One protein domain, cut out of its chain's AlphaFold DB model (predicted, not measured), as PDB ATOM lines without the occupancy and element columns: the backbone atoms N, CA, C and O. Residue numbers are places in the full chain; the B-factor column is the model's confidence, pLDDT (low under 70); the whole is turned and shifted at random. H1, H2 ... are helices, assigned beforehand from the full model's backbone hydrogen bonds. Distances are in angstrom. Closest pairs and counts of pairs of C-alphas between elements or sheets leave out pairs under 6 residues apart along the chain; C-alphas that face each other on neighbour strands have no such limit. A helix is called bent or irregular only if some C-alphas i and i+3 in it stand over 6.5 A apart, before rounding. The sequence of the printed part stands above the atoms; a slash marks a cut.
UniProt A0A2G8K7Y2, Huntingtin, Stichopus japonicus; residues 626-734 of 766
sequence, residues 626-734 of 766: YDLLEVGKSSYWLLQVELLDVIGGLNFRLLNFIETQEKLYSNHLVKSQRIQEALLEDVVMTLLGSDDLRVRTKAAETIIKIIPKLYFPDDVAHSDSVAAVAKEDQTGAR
ATOM      1  N   TYR A 626     161.867 180.652 109.594       89.69
ATOM      2  CA  TYR A 626     161.419 182.005 109.246       89.69
ATOM      3  C   TYR A 626     160.522 182.043 108.000       89.69
ATOM      4  O   TYR A 626     159.560 182.811 107.988       89.69
ATOM      5  N   ASP A 627     160.784 181.235 106.965       91.62
ATOM      6  CA  ASP A 627     159.898 181.179 105.790       91.62
ATOM      7  C   ASP A 627     158.511 180.586 106.149       91.62
ATOM      8  O   ASP A 627     157.500 181.033 105.606       91.62
ATOM      9  N   LEU A 628     158.425 179.665 107.124       92.31
ATOM     10  CA  LEU A 628     157.148 179.123 107.632       92.31
ATOM     11  C   LEU A 628     156.227 180.187 108.274       92.31
ATOM     12  O   LEU A 628     155.011 179.994 108.291       92.31
ATOM     13  N   LEU A 629     156.758 181.315 108.762       90.62
ATOM     14  CA  LEU A 629     155.935 182.419 109.286       90.62
ATOM     15  C   LEU A 629     155.100 183.089 108.188       90.62
ATOM     16  O   LEU A 629     153.953 183.464 108.420       90.62
ATOM     17  N   GLU A 630     155.649 183.221 106.978       89.50
ATOM     18  CA  GLU A 630     154.915 183.791 105.841       89.50
ATOM     19  C   GLU A 630     153.817 182.825 105.356       89.50
ATOM     20  O   GLU A 630     152.719 183.261 105.013       89.50
ATOM     21  N   VAL A 631     154.057 181.509 105.439       90.81
ATOM     22  CA  VAL A 631     153.053 180.463 105.149       90.81
ATOM     23  C   VAL A 631     151.834 180.565 106.077       90.81
ATOM     24  O   VAL A 631     150.707 180.314 105.641       90.81
ATOM     25  N   GLY A 632     152.026 181.000 107.329       85.31
ATOM     26  CA  GLY A 632     150.950 181.212 108.307       85.31
ATOM     27  C   GLY A 632     149.885 182.228 107.883       85.31
ATOM     28  O   GLY A 632     148.766 182.179 108.386       85.31
ATOM     29  N   LYS A 633     150.193 183.095 106.910       88.38
ATOM     30  CA  LYS A 633     149.268 184.095 106.356       88.38
ATOM     31  C   LYS A 633     148.321 183.526 105.290       88.38
ATOM     32  O   LYS A 633     147.420 184.232 104.840       88.38
ATOM     33  N   SER A 634     148.507 182.274 104.861       90.81
ATOM     34  CA  SER A 634     147.621 181.631 103.884       90.81
ATOM     35  C   SER A 634     146.229 181.375 104.464       90.81
ATOM     36  O   SER A 634     146.090 180.937 105.603       90.81
ATOM     37  N   SER A 635     145.188 181.572 103.651       90.44
ATOM     38  CA  SER A 635     143.791 181.265 103.985       90.44
ATOM     39  C   SER A 635     143.397 179.800 103.740       90.44
ATOM     40  O   SER A 635     142.286 179.391 104.081       90.44
ATOM     41  N   TYR A 636     144.273 178.980 103.144       94.75
ATOM     42  CA  TYR A 636     143.934 177.598 102.799       94.75
ATOM     43  C   TYR A 636     144.005 176.680 104.030       94.75
ATOM     44  O   TYR A 636     145.083 176.261 104.451       94.75
ATOM     45  N   TRP A 637     142.840 176.327 104.589       94.62
ATOM     46  CA  TRP A 637     142.696 175.572 105.849       94.62
ATOM     47  C   TRP A 637     143.578 174.313 105.950       94.62
ATOM     48  O   TRP A 637     144.101 173.996 107.015       94.62
ATOM     49  N   LEU A 638     143.770 173.587 104.843       94.94
ATOM     50  CA  LEU A 638     144.535 172.339 104.832       94.94
ATOM     51  C   LEU A 638     146.055 172.585 104.871       94.94
ATOM     52  O   LEU A 638     146.791 171.757 105.402       94.94
ATOM     53  N   LEU A 639     146.521 173.733 104.365       96.12
ATOM     54  CA  LEU A 639     147.894 174.208 104.549       96.12
ATOM     55  C   LEU A 639     148.106 174.733 105.976       96.12
ATOM     56  O   LEU A 639     149.113 174.395 106.587       96.12
ATOM     57  N   GLN A 640     147.136 175.458 106.547       95.88
ATOM     58  CA  GLN A 640     147.178 175.885 107.956       95.88
ATOM     59  C   GLN A 640     147.283 174.681 108.915       95.88
ATOM     60  O   GLN A 640     148.106 174.682 109.828       95.88
ATOM     61  N   VAL A 641     146.496 173.621 108.684       96.31
ATOM     62  CA  VAL A 641     146.548 172.369 109.466       96.31
ATOM     63  C   VAL A 641     147.897 171.651 109.334       96.31
ATOM     64  O   VAL A 641     148.398 171.125 110.327       96.31
ATOM     65  N   GLU A 642     148.492 171.632 108.136       97.19
ATOM     66  CA  GLU A 642     149.816 171.038 107.907       97.19
ATOM     67  C   GLU A 642     150.912 171.853 108.612       97.19
ATOM     68  O   GLU A 642     151.697 171.288 109.370       97.19
ATOM     69  N   LEU A 643     150.909 173.184 108.452       96.88
ATOM     70  CA  LEU A 643     151.826 174.116 109.115       96.88
ATOM     71  C   LEU A 643     151.796 173.953 110.640       96.88
ATOM     72  O   LEU A 643     152.846 173.820 111.265       96.88
ATOM     73  N   LEU A 644     150.604 173.893 111.240       97.06
ATOM     74  CA  LEU A 644     150.434 173.647 112.674       97.06
ATOM     75  C   LEU A 644     151.040 172.307 113.126       97.06
ATOM     76  O   LEU A 644     151.519 172.208 114.259       97.06
ATOM     77  N   ASP A 645     151.053 171.280 112.271       95.81
ATOM     78  CA  ASP A 645     151.693 169.995 112.578       95.81
ATOM     79  C   ASP A 645     153.221 170.029 112.390       95.81
ATOM     80  O   ASP A 645     153.925 169.329 113.121       95.81
ATOM     81  N   VAL A 646     153.752 170.883 111.498       96.44
ATOM     82  CA  VAL A 646     155.193 171.214 111.455       96.44
ATOM     83  C   VAL A 646     155.606 171.920 112.747       96.44
ATOM     84  O   VAL A 646     156.541 171.477 113.415       96.44
ATOM     85  N   ILE A 647     154.870 172.965 113.147       95.81
ATOM     86  CA  ILE A 647     155.125 173.760 114.360       95.81
ATOM     87  C   ILE A 647     155.080 172.878 115.616       95.81
ATOM     88  O   ILE A 647     155.964 172.966 116.465       95.81
ATOM     89  N   GLY A 648     154.115 171.954 115.705       94.81
ATOM     90  CA  GLY A 648     154.044 170.961 116.785       94.81
ATOM     91  C   GLY A 648     155.264 170.028 116.868       94.81
ATOM     92  O   GLY A 648     155.554 169.476 117.936       94.81
ATOM     93  N   GLY A 649     155.999 169.858 115.766       92.12
ATOM     94  CA  GLY A 649     157.247 169.100 115.694       92.12
ATOM     95  C   GLY A 649     158.464 169.838 116.262       92.12
ATOM     96  O   GLY A 649     159.303 169.192 116.891       92.12
ATOM     97  N   LEU A 650     158.530 171.167 116.115       92.31
ATOM     98  CA  LEU A 650     159.714 171.989 116.408       92.31
ATOM     99  C   LEU A 650     160.215 171.876 117.859       92.31
ATOM    100  O   LEU A 650     159.446 171.633 118.790       92.31
ATOM    101  N   ASN A 651     161.522 172.092 118.045       89.06
ATOM    102  CA  ASN A 651     162.171 172.212 119.352       89.06
ATOM    103  C   ASN A 651     162.554 173.681 119.595       89.06
ATOM    104  O   ASN A 651     163.565 174.163 119.085       89.06
ATOM    105  N   PHE A 652     161.741 174.397 120.372       89.06
ATOM    106  CA  PHE A 652     161.920 175.835 120.595       89.06
ATOM    107  C   PHE A 652     163.136 176.168 121.475       89.06
ATOM    108  O   PHE A 652     163.745 177.216 121.283       89.06
ATOM    109  N   ARG A 653     163.571 175.259 122.364       86.56
ATOM    110  CA  ARG A 653     164.837 175.403 123.119       86.56
ATOM    111  C   ARG A 653     166.044 175.439 122.189       86.56
ATOM    112  O   ARG A 653     166.921 176.284 122.350       86.56
ATOM    113  N   LEU A 654     166.063 174.531 121.214       86.75
ATOM    114  CA  LEU A 654     167.107 174.465 120.194       86.75
ATOM    115  C   LEU A 654     167.057 175.692 119.275       86.75
ATOM    116  O   LEU A 654     168.090 176.307 119.044       86.75
ATOM    117  N   LEU A 655     165.869 176.099 118.816       87.81
ATOM    118  CA  LEU A 655     165.715 177.313 118.004       87.81
ATOM    119  C   LEU A 655     166.206 178.563 118.750       87.81
ATOM    120  O   LEU A 655     167.008 179.304 118.197       87.81
ATOM    121  N   ASN A 656     165.851 178.738 120.029       86.12
ATOM    122  CA  ASN A 656     166.368 179.837 120.850       86.12
ATOM    123  C   ASN A 656     167.902 179.774 120.998       86.12
ATOM    124  O   ASN A 656     168.559 180.810 121.013       86.12
ATOM    125  N   PHE A 657     168.504 178.586 121.133       83.44
ATOM    126  CA  PHE A 657     169.968 178.456 121.125       83.44
ATOM    127  C   PHE A 657     170.576 178.938 119.801       83.44
ATOM    128  O   PHE A 657     171.537 179.708 119.822       83.44
ATOM    129  N   ILE A 658     169.992 178.538 118.671       83.94
ATOM    130  CA  ILE A 658     170.441 178.932 117.330       83.94
ATOM    131  C   ILE A 658     170.298 180.452 117.139       83.94
ATOM    132  O   ILE A 658     171.247 181.095 116.701       83.94
ATOM    133  N   GLU A 659     169.178 181.054 117.554       79.56
ATOM    134  CA  GLU A 659     168.962 182.513 117.519       79.56
ATOM    135  C   GLU A 659     169.994 183.299 118.347       79.56
ATOM    136  O   GLU A 659     170.349 184.416 117.979       79.56
ATOM    137  N   THR A 660     170.518 182.725 119.438       76.25
ATOM    138  CA  THR A 660     171.591 183.359 120.228       76.25
ATOM    139  C   THR A 660     172.987 183.262 119.597       76.25
ATOM    140  O   THR A 660     173.924 183.863 120.123       76.25
ATOM    141  N   GLN A 661     173.166 182.540 118.482       70.25
ATOM    142  CA  GLN A 661     174.461 182.429 117.802       70.25
ATOM    143  C   GLN A 661     174.743 183.622 116.878       70.25
ATOM    144  O   GLN A 661     173.960 183.967 115.993       70.25
ATOM    145  N   GLU A 662     175.947 184.185 116.999       54.94
ATOM    146  CA  GLU A 662     176.401 185.367 116.248       54.94
ATOM    147  C   GLU A 662     176.340 185.178 114.711       54.94
ATOM    148  O   GLU A 662     176.117 186.130 113.962       54.94
ATOM    149  N   LYS A 663     176.432 183.928 114.229       55.75
ATOM    150  CA  LYS A 663     176.381 183.553 112.801       55.75
ATOM    151  C   LYS A 663     175.067 183.894 112.080       55.75
ATOM    152  O   LYS A 663     175.064 183.953 110.852       55.75
ATOM    153  N   LEU A 664     173.951 184.099 112.789       54.88
ATOM    154  CA  LEU A 664     172.702 184.544 112.151       54.88
ATOM    155  C   LEU A 664     172.673 186.053 111.876       54.88
ATOM    156  O   LEU A 664     172.046 186.487 110.907       54.88
ATOM    157  N   TYR A 665     173.395 186.848 112.670       51.44
ATOM    158  CA  TYR A 665     173.412 188.307 112.556       51.44
ATOM    159  C   TYR A 665     174.118 188.776 111.274       51.44
ATOM    160  O   TYR A 665     173.685 189.750 110.657       51.44
ATOM    161  N   SER A 666     175.136 188.044 110.807       48.94
ATOM    162  CA  SER A 666     175.841 188.338 109.549       48.94
ATOM    163  C   SER A 666     174.997 188.122 108.287       48.94
ATOM    164  O   SER A 666     175.334 188.664 107.240       48.94
ATOM    165  N   ASN A 667     173.900 187.360 108.368       49.59
ATOM    166  CA  ASN A 667     173.033 187.047 107.225       49.59
ATOM    167  C   ASN A 667     171.792 187.958 107.127       49.59
ATOM    168  O   ASN A 667     170.861 187.635 106.392       49.59
ATOM    169  N   HIS A 668     171.741 189.063 107.886       51.53
ATOM    170  CA  HIS A 668     170.605 190.001 107.956       51.53
ATOM    171  C   HIS A 668     169.237 189.361 108.291       51.53
ATOM    172  O   HIS A 668     168.194 189.979 108.086       51.53
ATOM    173  N   LEU A 669     169.220 188.135 108.826       51.56
ATOM    174  CA  LEU A 669     167.994 187.352 109.037       51.56
ATOM    175  C   LEU A 669     167.209 187.727 110.298       51.56
ATOM    176  O   LEU A 669     166.074 187.286 110.465       51.56
ATOM    177  N   VAL A 670     167.785 188.565 111.162       47.06
ATOM    178  CA  VAL A 670     167.118 189.080 112.359       47.06
ATOM    179  C   VAL A 670     166.081 190.134 111.954       47.06
ATOM    180  O   VAL A 670     166.327 191.340 111.994       47.06
ATOM    181  N   LYS A 671     164.872 189.669 111.608       52.97
ATOM    182  CA  LYS A 671     163.652 190.434 111.909       52.97
ATOM    183  C   LYS A 671     163.625 190.675 113.429       52.97
ATOM    184  O   LYS A 671     164.106 189.847 114.195       52.97
ATOM    185  N   SER A 672     163.057 191.794 113.876       53.75
ATOM    186  CA  SER A 672     163.110 192.263 115.280       53.75
ATOM    187  C   SER A 672     162.364 191.390 116.318       53.75
ATOM    188  O   SER A 672     162.124 191.849 117.434       53.75
ATOM    189  N   GLN A 673     161.954 190.175 115.963       67.44
ATOM    190  CA  GLN A 673     161.007 189.332 116.691       67.44
ATOM    191  C   GLN A 673     161.545 187.899 116.728       67.44
ATOM    192  O   GLN A 673     162.019 187.390 115.708       67.44
ATOM    193  N   ARG A 674     161.489 187.254 117.896       80.12
ATOM    194  CA  ARG A 674     161.993 185.885 118.080       80.12
ATOM    195  C   ARG A 674     161.065 184.865 117.430       80.12
ATOM    196  O   ARG A 674     159.844 185.012 117.485       80.12
ATOM    197  N   ILE A 675     161.634 183.786 116.899       86.06
ATOM    198  CA  ILE A 675     160.908 182.679 116.258       86.06
ATOM    199  C   ILE A 675     159.823 182.108 117.181       86.06
ATOM    200  O   ILE A 675     158.707 181.860 116.726       86.06
ATOM    201  N   GLN A 676     160.128 181.901 118.467       90.94
ATOM    202  CA  GLN A 676     159.163 181.338 119.421       90.94
ATOM    203  C   GLN A 676     157.945 182.251 119.618       90.94
ATOM    204  O   GLN A 676     156.818 181.763 119.633       90.94
ATOM    205  N   GLU A 677     158.173 183.558 119.759       89.31
ATOM    206  CA  GLU A 677     157.127 184.564 119.964       89.31
ATOM    207  C   GLU A 677     156.275 184.702 118.690       89.31
ATOM    208  O   GLU A 677     155.058 184.554 118.753       89.31
ATOM    209  N   ALA A 678     156.908 184.837 117.519       90.06
ATOM    210  CA  ALA A 678     156.219 184.953 116.230       90.06
ATOM    211  C   ALA A 678     155.379 183.710 115.873       90.06
ATOM    212  O   ALA A 678     154.229 183.824 115.454       90.06
ATOM    213  N   LEU A 679     155.910 182.495 116.064       91.94
ATOM    214  CA  LEU A 679     155.145 181.271 115.792       91.94
ATOM    215  C   LEU A 679     153.984 181.082 116.776       91.94
ATOM    216  O   LEU A 679     152.934 180.572 116.383       91.94
ATOM    217  N   LEU A 680     154.158 181.466 118.043       92.00
ATOM    218  CA  LEU A 680     153.107 181.335 119.046       92.00
ATOM    219  C   LEU A 680     151.997 182.367 118.825       92.00
ATOM    220  O   LEU A 680     150.835 181.984 118.720       92.00
ATOM    221  N   GLU A 681     152.341 183.650 118.741       91.00
ATOM    222  CA  GLU A 681     151.374 184.747 118.688       91.00
ATOM    223  C   GLU A 681     150.786 184.921 117.283       91.00
ATOM    224  O   GLU A 681     149.575 184.767 117.110       91.00
ATOM    225  N   ASP A 682     151.625 185.149 116.267       90.00
ATOM    226  CA  ASP A 682     151.151 185.498 114.921       90.00
ATOM    227  C   ASP A 682     150.504 184.311 114.194       90.00
ATOM    228  O   ASP A 682     149.594 184.510 113.387       90.00
ATOM    229  N   VAL A 683     150.941 183.076 114.481       93.75
ATOM    230  CA  VAL A 683     150.441 181.859 113.815       93.75
ATOM    231  C   VAL A 683     149.524 181.036 114.720       93.75
ATOM    232  O   VAL A 683     148.340 180.900 114.420       93.75
ATOM    233  N   VAL A 684     150.025 180.453 115.814       95.25
ATOM    234  CA  VAL A 684     149.253 179.465 116.597       95.25
ATOM    235  C   VAL A 684     148.035 180.092 117.286       95.25
ATOM    236  O   VAL A 684     146.935 179.541 117.187       95.25
ATOM    237  N   MET A 685     148.194 181.244 117.940       95.06
ATOM    238  CA  MET A 685     147.094 181.933 118.626       95.06
ATOM    239  C   MET A 685     146.102 182.561 117.636       95.06
ATOM    240  O   MET A 685     144.894 182.450 117.848       95.06
ATOM    241  N   THR A 686     146.572 183.113 116.512       94.56
ATOM    242  CA  THR A 686     145.701 183.557 115.406       94.56
ATOM    243  C   THR A 686     144.845 182.408 114.859       94.56
ATOM    244  O   THR A 686     143.628 182.543 114.732       94.56
ATOM    245  N   LEU A 687     145.444 181.244 114.579       95.00
ATOM    246  CA  LEU A 687     144.729 180.085 114.027       95.00
ATOM    247  C   LEU A 687     143.796 179.403 115.043       95.00
ATOM    248  O   LEU A 687     142.808 178.786 114.635       95.00
ATOM    249  N   LEU A 688     144.028 179.564 116.350       96.12
ATOM    250  CA  LEU A 688     143.068 179.173 117.390       96.12
ATOM    251  C   LEU A 688     141.748 179.966 117.283       96.12
ATOM    252  O   LEU A 688     140.689 179.438 117.623       96.12
ATOM    253  N   GLY A 689     141.806 181.197 116.764       94.81
ATOM    254  CA  GLY A 689     140.653 182.048 116.456       94.81
ATOM    255  C   GLY A 689     140.026 181.839 115.069       94.81
ATOM    256  O   GLY A 689     139.096 182.565 114.732       94.81
ATOM    257  N   SER A 690     140.503 180.883 114.261       94.75
ATOM    258  CA  SER A 690     140.000 180.627 112.897       94.75
ATOM    259  C   SER A 690     138.514 180.242 112.867       94.75
ATOM    260  O   SER A 690     138.043 179.540 113.759       94.75
ATOM    261  N   ASP A 691     137.774 180.598 111.813       94.31
ATOM    262  CA  ASP A 691     136.375 180.175 111.622       94.31
ATOM    263  C   ASP A 691     136.228 178.659 111.373       94.31
ATOM    264  O   ASP A 691     135.202 178.058 111.717       94.31
ATOM    265  N   ASP A 692     137.264 177.995 110.849       95.94
ATOM    266  CA  ASP A 692     137.238 176.558 110.560       95.94
ATOM    267  C   ASP A 692     137.499 175.720 111.825       95.94
ATOM    268  O   ASP A 692     138.587 175.736 112.407       95.94
ATOM    269  N   LEU A 693     136.506 174.918 112.223       95.94
ATOM    270  CA  LEU A 693     136.586 174.020 113.380       95.94
ATOM    271  C   LEU A 693     137.802 173.077 113.329       95.94
ATOM    272  O   LEU A 693     138.376 172.767 114.373       95.94
ATOM    273  N   ARG A 694     138.213 172.626 112.139       96.12
ATOM    274  CA  ARG A 694     139.350 171.708 111.954       96.12
ATOM    275  C   ARG A 694     140.670 172.413 112.245       96.12
ATOM    276  O   ARG A 694     141.528 171.839 112.909       96.12
ATOM    277  N   VAL A 695     140.796 173.668 111.808       96.62
ATOM    278  CA  VAL A 695     141.963 174.519 112.077       96.62
ATOM    279  C   VAL A 695     142.042 174.839 113.569       96.62
ATOM    280  O   VAL A 695     143.084 174.589 114.168       96.62
ATOM    281  N   ARG A 696     140.938 175.264 114.204       97.00
ATOM    282  CA  ARG A 696     140.903 175.509 115.662       97.00
ATOM    283  C   ARG A 696     141.273 174.272 116.477       97.00
ATOM    284  O   ARG A 696     142.071 174.363 117.407       97.00
ATOM    285  N   THR A 697     140.716 173.112 116.118       97.38
ATOM    286  CA  THR A 697     141.022 171.835 116.785       97.38
ATOM    287  C   THR A 697     142.509 171.515 116.655       97.38
ATOM    288  O   THR A 697     143.160 171.197 117.649       97.38
ATOM    289  N   LYS A 698     143.078 171.688 115.455       97.06
ATOM    290  CA  LYS A 698     144.506 171.468 115.224       97.06
ATOM    291  C   LYS A 698     145.389 172.459 115.983       97.06
ATOM    292  O   LYS A 698     146.407 172.050 116.530       97.06
ATOM    293  N   ALA A 699     145.000 173.730 116.062       97.12
ATOM    294  CA  ALA A 699     145.729 174.742 116.821       97.12
ATOM    295  C   ALA A 699     145.761 174.389 118.317       97.12
ATOM    296  O   ALA A 699     146.830 174.403 118.925       97.12
ATOM    297  N   ALA A 700     144.627 173.966 118.888       97.50
ATOM    298  CA  ALA A 700     144.550 173.495 120.270       97.50
ATOM    299  C   ALA A 700     145.423 172.246 120.527       97.50
ATOM    300  O   ALA A 700     146.158 172.207 121.514       97.50
ATOM    301  N   GLU A 701     145.412 171.253 119.626       96.75
ATOM    302  CA  GLU A 701     146.343 170.111 119.682       96.75
ATOM    303  C   GLU A 701     147.809 170.565 119.651       96.75
ATOM    304  O   GLU A 701     148.636 170.067 120.419       96.75
ATOM    305  N   THR A 702     148.146 171.509 118.768       96.81
ATOM    306  CA  THR A 702     149.507 172.029 118.614       96.81
ATOM    307  C   THR A 702     149.969 172.766 119.869       96.81
ATOM    308  O   THR A 702     151.080 172.501 120.316       96.81
ATOM    309  N   ILE A 703     149.120 173.584 120.504       96.12
ATOM    310  CA  ILE A 703     149.419 174.238 121.794       96.12
ATOM    311  C   ILE A 703     149.833 173.198 122.847       96.12
ATOM    312  O   ILE A 703     150.890 173.328 123.469       96.12
ATOM    313  N   ILE A 704     149.065 172.113 122.991       95.62
ATOM    314  CA  ILE A 704     149.371 171.027 123.939       95.62
ATOM    315  C   ILE A 704     150.717 170.353 123.606       95.62
ATOM    316  O   ILE A 704     151.478 170.022 124.516       95.62
ATOM    317  N   LYS A 705     151.043 170.175 122.316       93.62
ATOM    318  CA  LYS A 705     152.320 169.589 121.864       93.62
ATOM    319  C   LYS A 705     153.535 170.502 122.083       93.62
ATOM    320  O   LYS A 705     154.621 169.978 122.338       93.62
ATOM    321  N   ILE A 706     153.389 171.825 121.948       93.19
ATOM    322  CA  ILE A 706     154.523 172.766 122.026       93.19
ATOM    323  C   ILE A 706     154.838 173.222 123.451       93.19
ATOM    324  O   ILE A 706     156.015 173.412 123.740       93.19
ATOM    325  N   ILE A 707     153.851 173.330 124.355       91.50
ATOM    326  CA  ILE A 707     154.059 173.781 125.749       91.50
ATOM    327  C   ILE A 707     155.263 173.094 126.437       91.50
ATOM    328  O   ILE A 707     156.109 173.807 126.975       91.50
ATOM    329  N   PRO A 708     155.440 171.754 126.383       88.00
ATOM    330  CA  PRO A 708     156.580 171.083 127.020       88.00
ATOM    331  C   PRO A 708     157.952 171.394 126.401       88.00
ATOM    332  O   PRO A 708     158.967 171.026 126.996       88.00
ATOM    333  N   LYS A 709     157.986 172.019 125.217       87.31
ATOM    334  CA  LYS A 709     159.178 172.299 124.398       87.31
ATOM    335  C   LYS A 709     159.572 173.779 124.362       87.31
ATOM    336  O   LYS A 709     160.637 174.088 123.829       87.31
ATOM    337  N   LEU A 710     158.729 174.675 124.884       88.56
ATOM    338  CA  LEU A 710     159.025 176.106 124.976       88.56
ATOM    339  C   LEU A 710     160.236 176.365 125.890       88.56
ATOM    340  O   LEU A 710     160.606 175.540 126.741       88.56
ATOM    341  N   TYR A 711     160.849 177.529 125.694       84.88
ATOM    342  CA  TYR A 711     161.927 178.065 126.511       84.88
ATOM    343  C   TYR A 711     161.618 179.508 126.907       84.88
ATOM    344  O   TYR A 711     161.455 180.371 126.048       84.88
ATOM    345  N   PHE A 712     161.594 179.779 128.209       83.50
ATOM    346  CA  PHE A 712     161.579 181.131 128.754       83.50
ATOM    347  C   PHE A 712     162.819 181.289 129.647       83.50
ATOM    348  O   PHE A 712     163.044 180.425 130.498       83.50
ATOM    349  N   PRO A 713     163.645 182.340 129.469       72.44
ATOM    350  CA  PRO A 713     164.877 182.511 130.246       72.44
ATOM    351  C   PRO A 713     164.664 182.527 131.768       72.44
ATOM    352  O   PRO A 713     165.512 182.036 132.510       72.44
ATOM    353  N   ASP A 714     163.523 183.049 132.223       72.19
ATOM    354  CA  ASP A 714     163.202 183.199 133.645       72.19
ATOM    355  C   ASP A 714     162.799 181.876 134.332       72.19
ATOM    356  O   ASP A 714     162.940 181.744 135.548       72.19
ATOM    357  N   ASP A 715     162.359 180.865 133.569       67.62
ATOM    358  CA  ASP A 715     161.902 179.571 134.106       67.62
ATOM    359  C   ASP A 715     163.055 178.677 134.595       67.62
ATOM    360  O   ASP A 715     162.834 177.704 135.327       67.62
ATOM    361  N   VAL A 716     164.297 178.954 134.173       59.91
ATOM    362  CA  VAL A 716     165.444 178.063 134.399       59.91
ATOM    363  C   VAL A 716     166.634 178.807 135.001       59.91
ATOM    364  O   VAL A 716     167.656 179.044 134.355       59.91
ATOM    365  N   ALA A 717     166.526 179.115 136.295       46.09
ATOM    366  CA  ALA A 717     167.608 179.705 137.081       46.09
ATOM    367  C   ALA A 717     168.947 178.958 136.871       46.09
ATOM    368  O   ALA A 717     169.118 177.816 137.300       46.09
ATOM    369  N   HIS A 718     169.900 179.647 136.231       49.22
ATOM    370  CA  HIS A 718     171.269 179.194 135.945       49.22
ATOM    371  C   HIS A 718     171.423 178.012 134.964       49.22
ATOM    372  O   HIS A 718     172.377 177.242 135.084       49.22
ATOM    373  N   SER A 719     170.537 177.861 133.973       57.03
ATOM    374  CA  SER A 719     170.769 176.929 132.858       57.03
ATOM    375  C   SER A 719     170.345 177.536 131.521       57.03
ATOM    376  O   SER A 719     169.153 177.598 131.225       57.03
ATOM    377  N   ASP A 720     171.333 177.889 130.698       65.75
ATOM    378  CA  ASP A 720     171.144 178.357 129.322       65.75
ATOM    379  C   ASP A 720     170.355 177.344 128.467       65.75
ATOM    380  O   ASP A 720     170.230 176.162 128.808       65.75
ATOM    381  N   SER A 721     169.883 177.779 127.298       63.09
ATOM    382  CA  SER A 721     169.133 176.960 126.329       63.09
ATOM    383  C   SER A 721     169.791 175.602 126.028       63.09
ATOM    384  O   SER A 721     169.099 174.586 125.957       63.09
ATOM    385  N   VAL A 722     171.127 175.547 125.962       66.00
ATOM    386  CA  VAL A 722     171.922 174.310 125.816       66.00
ATOM    387  C   VAL A 722     171.656 173.309 126.944       66.00
ATOM    388  O   VAL A 722     171.459 172.120 126.697       66.00
ATOM    389  N   ALA A 723     171.637 173.772 128.193       61.66
ATOM    390  CA  ALA A 723     171.410 172.922 129.356       61.66
ATOM    391  C   ALA A 723     169.935 172.486 129.463       61.66
ATOM    392  O   ALA A 723     169.663 171.375 129.928       61.66
ATOM    393  N   ALA A 724     168.995 173.285 128.943       62.69
ATOM    394  CA  ALA A 724     167.601 172.873 128.778       62.69
ATOM    395  C   ALA A 724     167.445 171.735 127.747       62.69
ATOM    396  O   ALA A 724     166.756 170.756 128.041       62.69
ATOM    397  N   VAL A 725     168.126 171.807 126.593       65.06
ATOM    398  CA  VAL A 725     168.165 170.716 125.592       65.06
ATOM    399  C   VAL A 725     168.830 169.462 126.176       65.06
ATOM    400  O   VAL A 725     168.235 168.386 126.173       65.06
ATOM    401  N   ALA A 726     170.011 169.592 126.789       62.50
ATOM    402  CA  ALA A 726     170.738 168.456 127.363       62.50
ATOM    403  C   ALA A 726     169.961 167.735 128.485       62.50
ATOM    404  O   ALA A 726     170.087 166.519 128.664       62.50
ATOM    405  N   LYS A 727     169.134 168.461 129.249       63.56
ATOM    406  CA  LYS A 727     168.237 167.887 130.263       63.56
ATOM    407  C   LYS A 727     167.143 167.025 129.628       63.56
ATOM    408  O   LYS A 727     166.801 165.984 130.189       63.56
ATOM    409  N   GLU A 728     166.619 167.420 128.471       64.25
ATOM    410  CA  GLU A 728     165.605 166.666 127.730       64.25
ATOM    411  C   GLU A 728     166.169 165.320 127.250       64.25
ATOM    412  O   GLU A 728     165.640 164.272 127.642       64.25
ATOM    413  N   ASP A 729     167.322 165.328 126.571       60.09
ATOM    414  CA  ASP A 729     168.031 164.117 126.126       60.09
ATOM    415  C   ASP A 729     168.349 163.165 127.291       60.09
ATOM    416  O   ASP A 729     168.091 161.957 127.224       60.09
ATOM    417  N   GLN A 730     168.834 163.704 128.417       56.16
ATOM    418  CA  GLN A 730     169.086 162.913 129.624       56.16
ATOM    419  C   GLN A 730     167.808 162.301 130.212       56.16
ATOM    420  O   GLN A 730     167.850 161.175 130.715       56.16
ATOM    421  N   THR A 731     166.664 162.994 130.163       55.22
ATOM    422  CA  THR A 731     165.385 162.415 130.617       55.22
ATOM    423  C   THR A 731     164.841 161.360 129.656       55.22
ATOM    424  O   THR A 731     164.248 160.386 130.127       55.22
ATOM    425  N   GLY A 732     165.094 161.487 128.349       49.78
ATOM    426  CA  GLY A 732     164.835 160.442 127.358       49.78
ATOM    427  C   GLY A 732     165.654 159.183 127.647       49.78
ATOM    428  O   GLY A 732     165.090 158.116 127.889       49.78
ATOM    429  N   ALA A 733     166.979 159.319 127.750       38.75
ATOM    430  CA  ALA A 733     167.893 158.215 128.052       38.75
ATOM    431  C   ALA A 733     167.600 157.538 129.410       38.75
ATOM    432  O   ALA A 733     167.620 156.307 129.521       38.75
ATOM    433  N   ARG A 734     167.255 158.317 130.449       36.06
ATOM    434  CA  ARG A 734     166.849 157.776 131.761       36.06
ATOM    435  C   ARG A 734     165.540 156.993 131.715       36.06
ATOM    436  O   ARG A 734     165.392 156.058 132.502       36.06
TER     437      ARG A 734
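This is residues 626 to 734 of the 766 residues of the protein "Huntingtin" of Stichopus japonicus (UniProt A0A2G8K7Y2). Three helices, H2, H5 and H6, make an up-and-down bundle, loosely closed between H2 and H5, and the short H1 packs on it beside H5. Past one end of the bundle H3 packs on the beginning of H5, and from there H4 and H7 lead off to different sides, with residues 661 to 668 and 729 to 734 sticking out. The printed part has 109 residues with seven named helices, H1 to H7 in chain order, and no named strand; the class is all helix. It is compact, with a radius of gyration of the C-alphas of 15.1 A and spans of 42 by 38 by 22 A.

H1, residues 626 to 631, and H2, residues 637 to 649, form a helical hairpin and only just touch, with 3 pairs of C-alphas within 8 A, the closest Leu 628 and Leu 643 at 7.5 A; H2 does so with residues 640 to 643 alone. H5, residues 675 to 688, is the hub, touching four helices. Its closest C-alphas to H1 are Leu 679 and Leu 629, 6.7 A apart, at a shallow tilt of 16 degrees, the same way. H5 and H2 only just touch, with 3 pairs within 8 A, the closest C-alphas Val 684 and Leu 644 at 7.1 A, at a steep tilt of 41 degrees, opposite ways. H6, residues 693 to 709, touches H2 with 21 pairs, the closest C-alphas Thr 702 and Gly 648 at 5.0 A, at a shallow tilt of 11 degrees, the same way. H5 and H6 form a helical hairpin, touching at C-alphas Leu 688 and Arg 696, 4.6 A apart; H5 does so with residues 684 to 688 alone. H3, residues 652 to 659, touches residues 675 to 676 of H5, the closest C-alphas Phe 652 and Gln 676 at 6.3 A. H4, residues 662 to 667, touches no helix. H7, residues 721 to 734, touches H3 with residues 721 to 725 alone, the closest C-alphas Ser 721 and Phe 657 at 5.5 A. Every O i to N i+4 pair is within hydrogen-bond range in H2, H3 and H7, against 1 of 2 in H1, 7 of 10 in H5, 11 of 13 in H6 and 0 of 2 in H4, where 2 of 3 O i to N i+3 pairs are.

H1 begins at C-alpha 626 (161.419, 182.005, 109.246). H2 is 18.7 A long, H5 18.2 A and H6 25.2 A. H5 and H6 are only just irregular, with C-alphas 682 and 685 6.55 A apart and C-alphas 705 and 708 6.9 A apart. H7, 20.1 A, ends at C-alpha 734 (166.849, 157.776, 131.761).

The C-alphas farthest apart, Ser 635 and Arg 734, are 43.1 A from each other. The printed part has no cut. The link from H6 to H7, 11 residues, is long. Mean pLDDT of the printed part is 80.8; residues 662 to 673 and 715 to 734 are under 70.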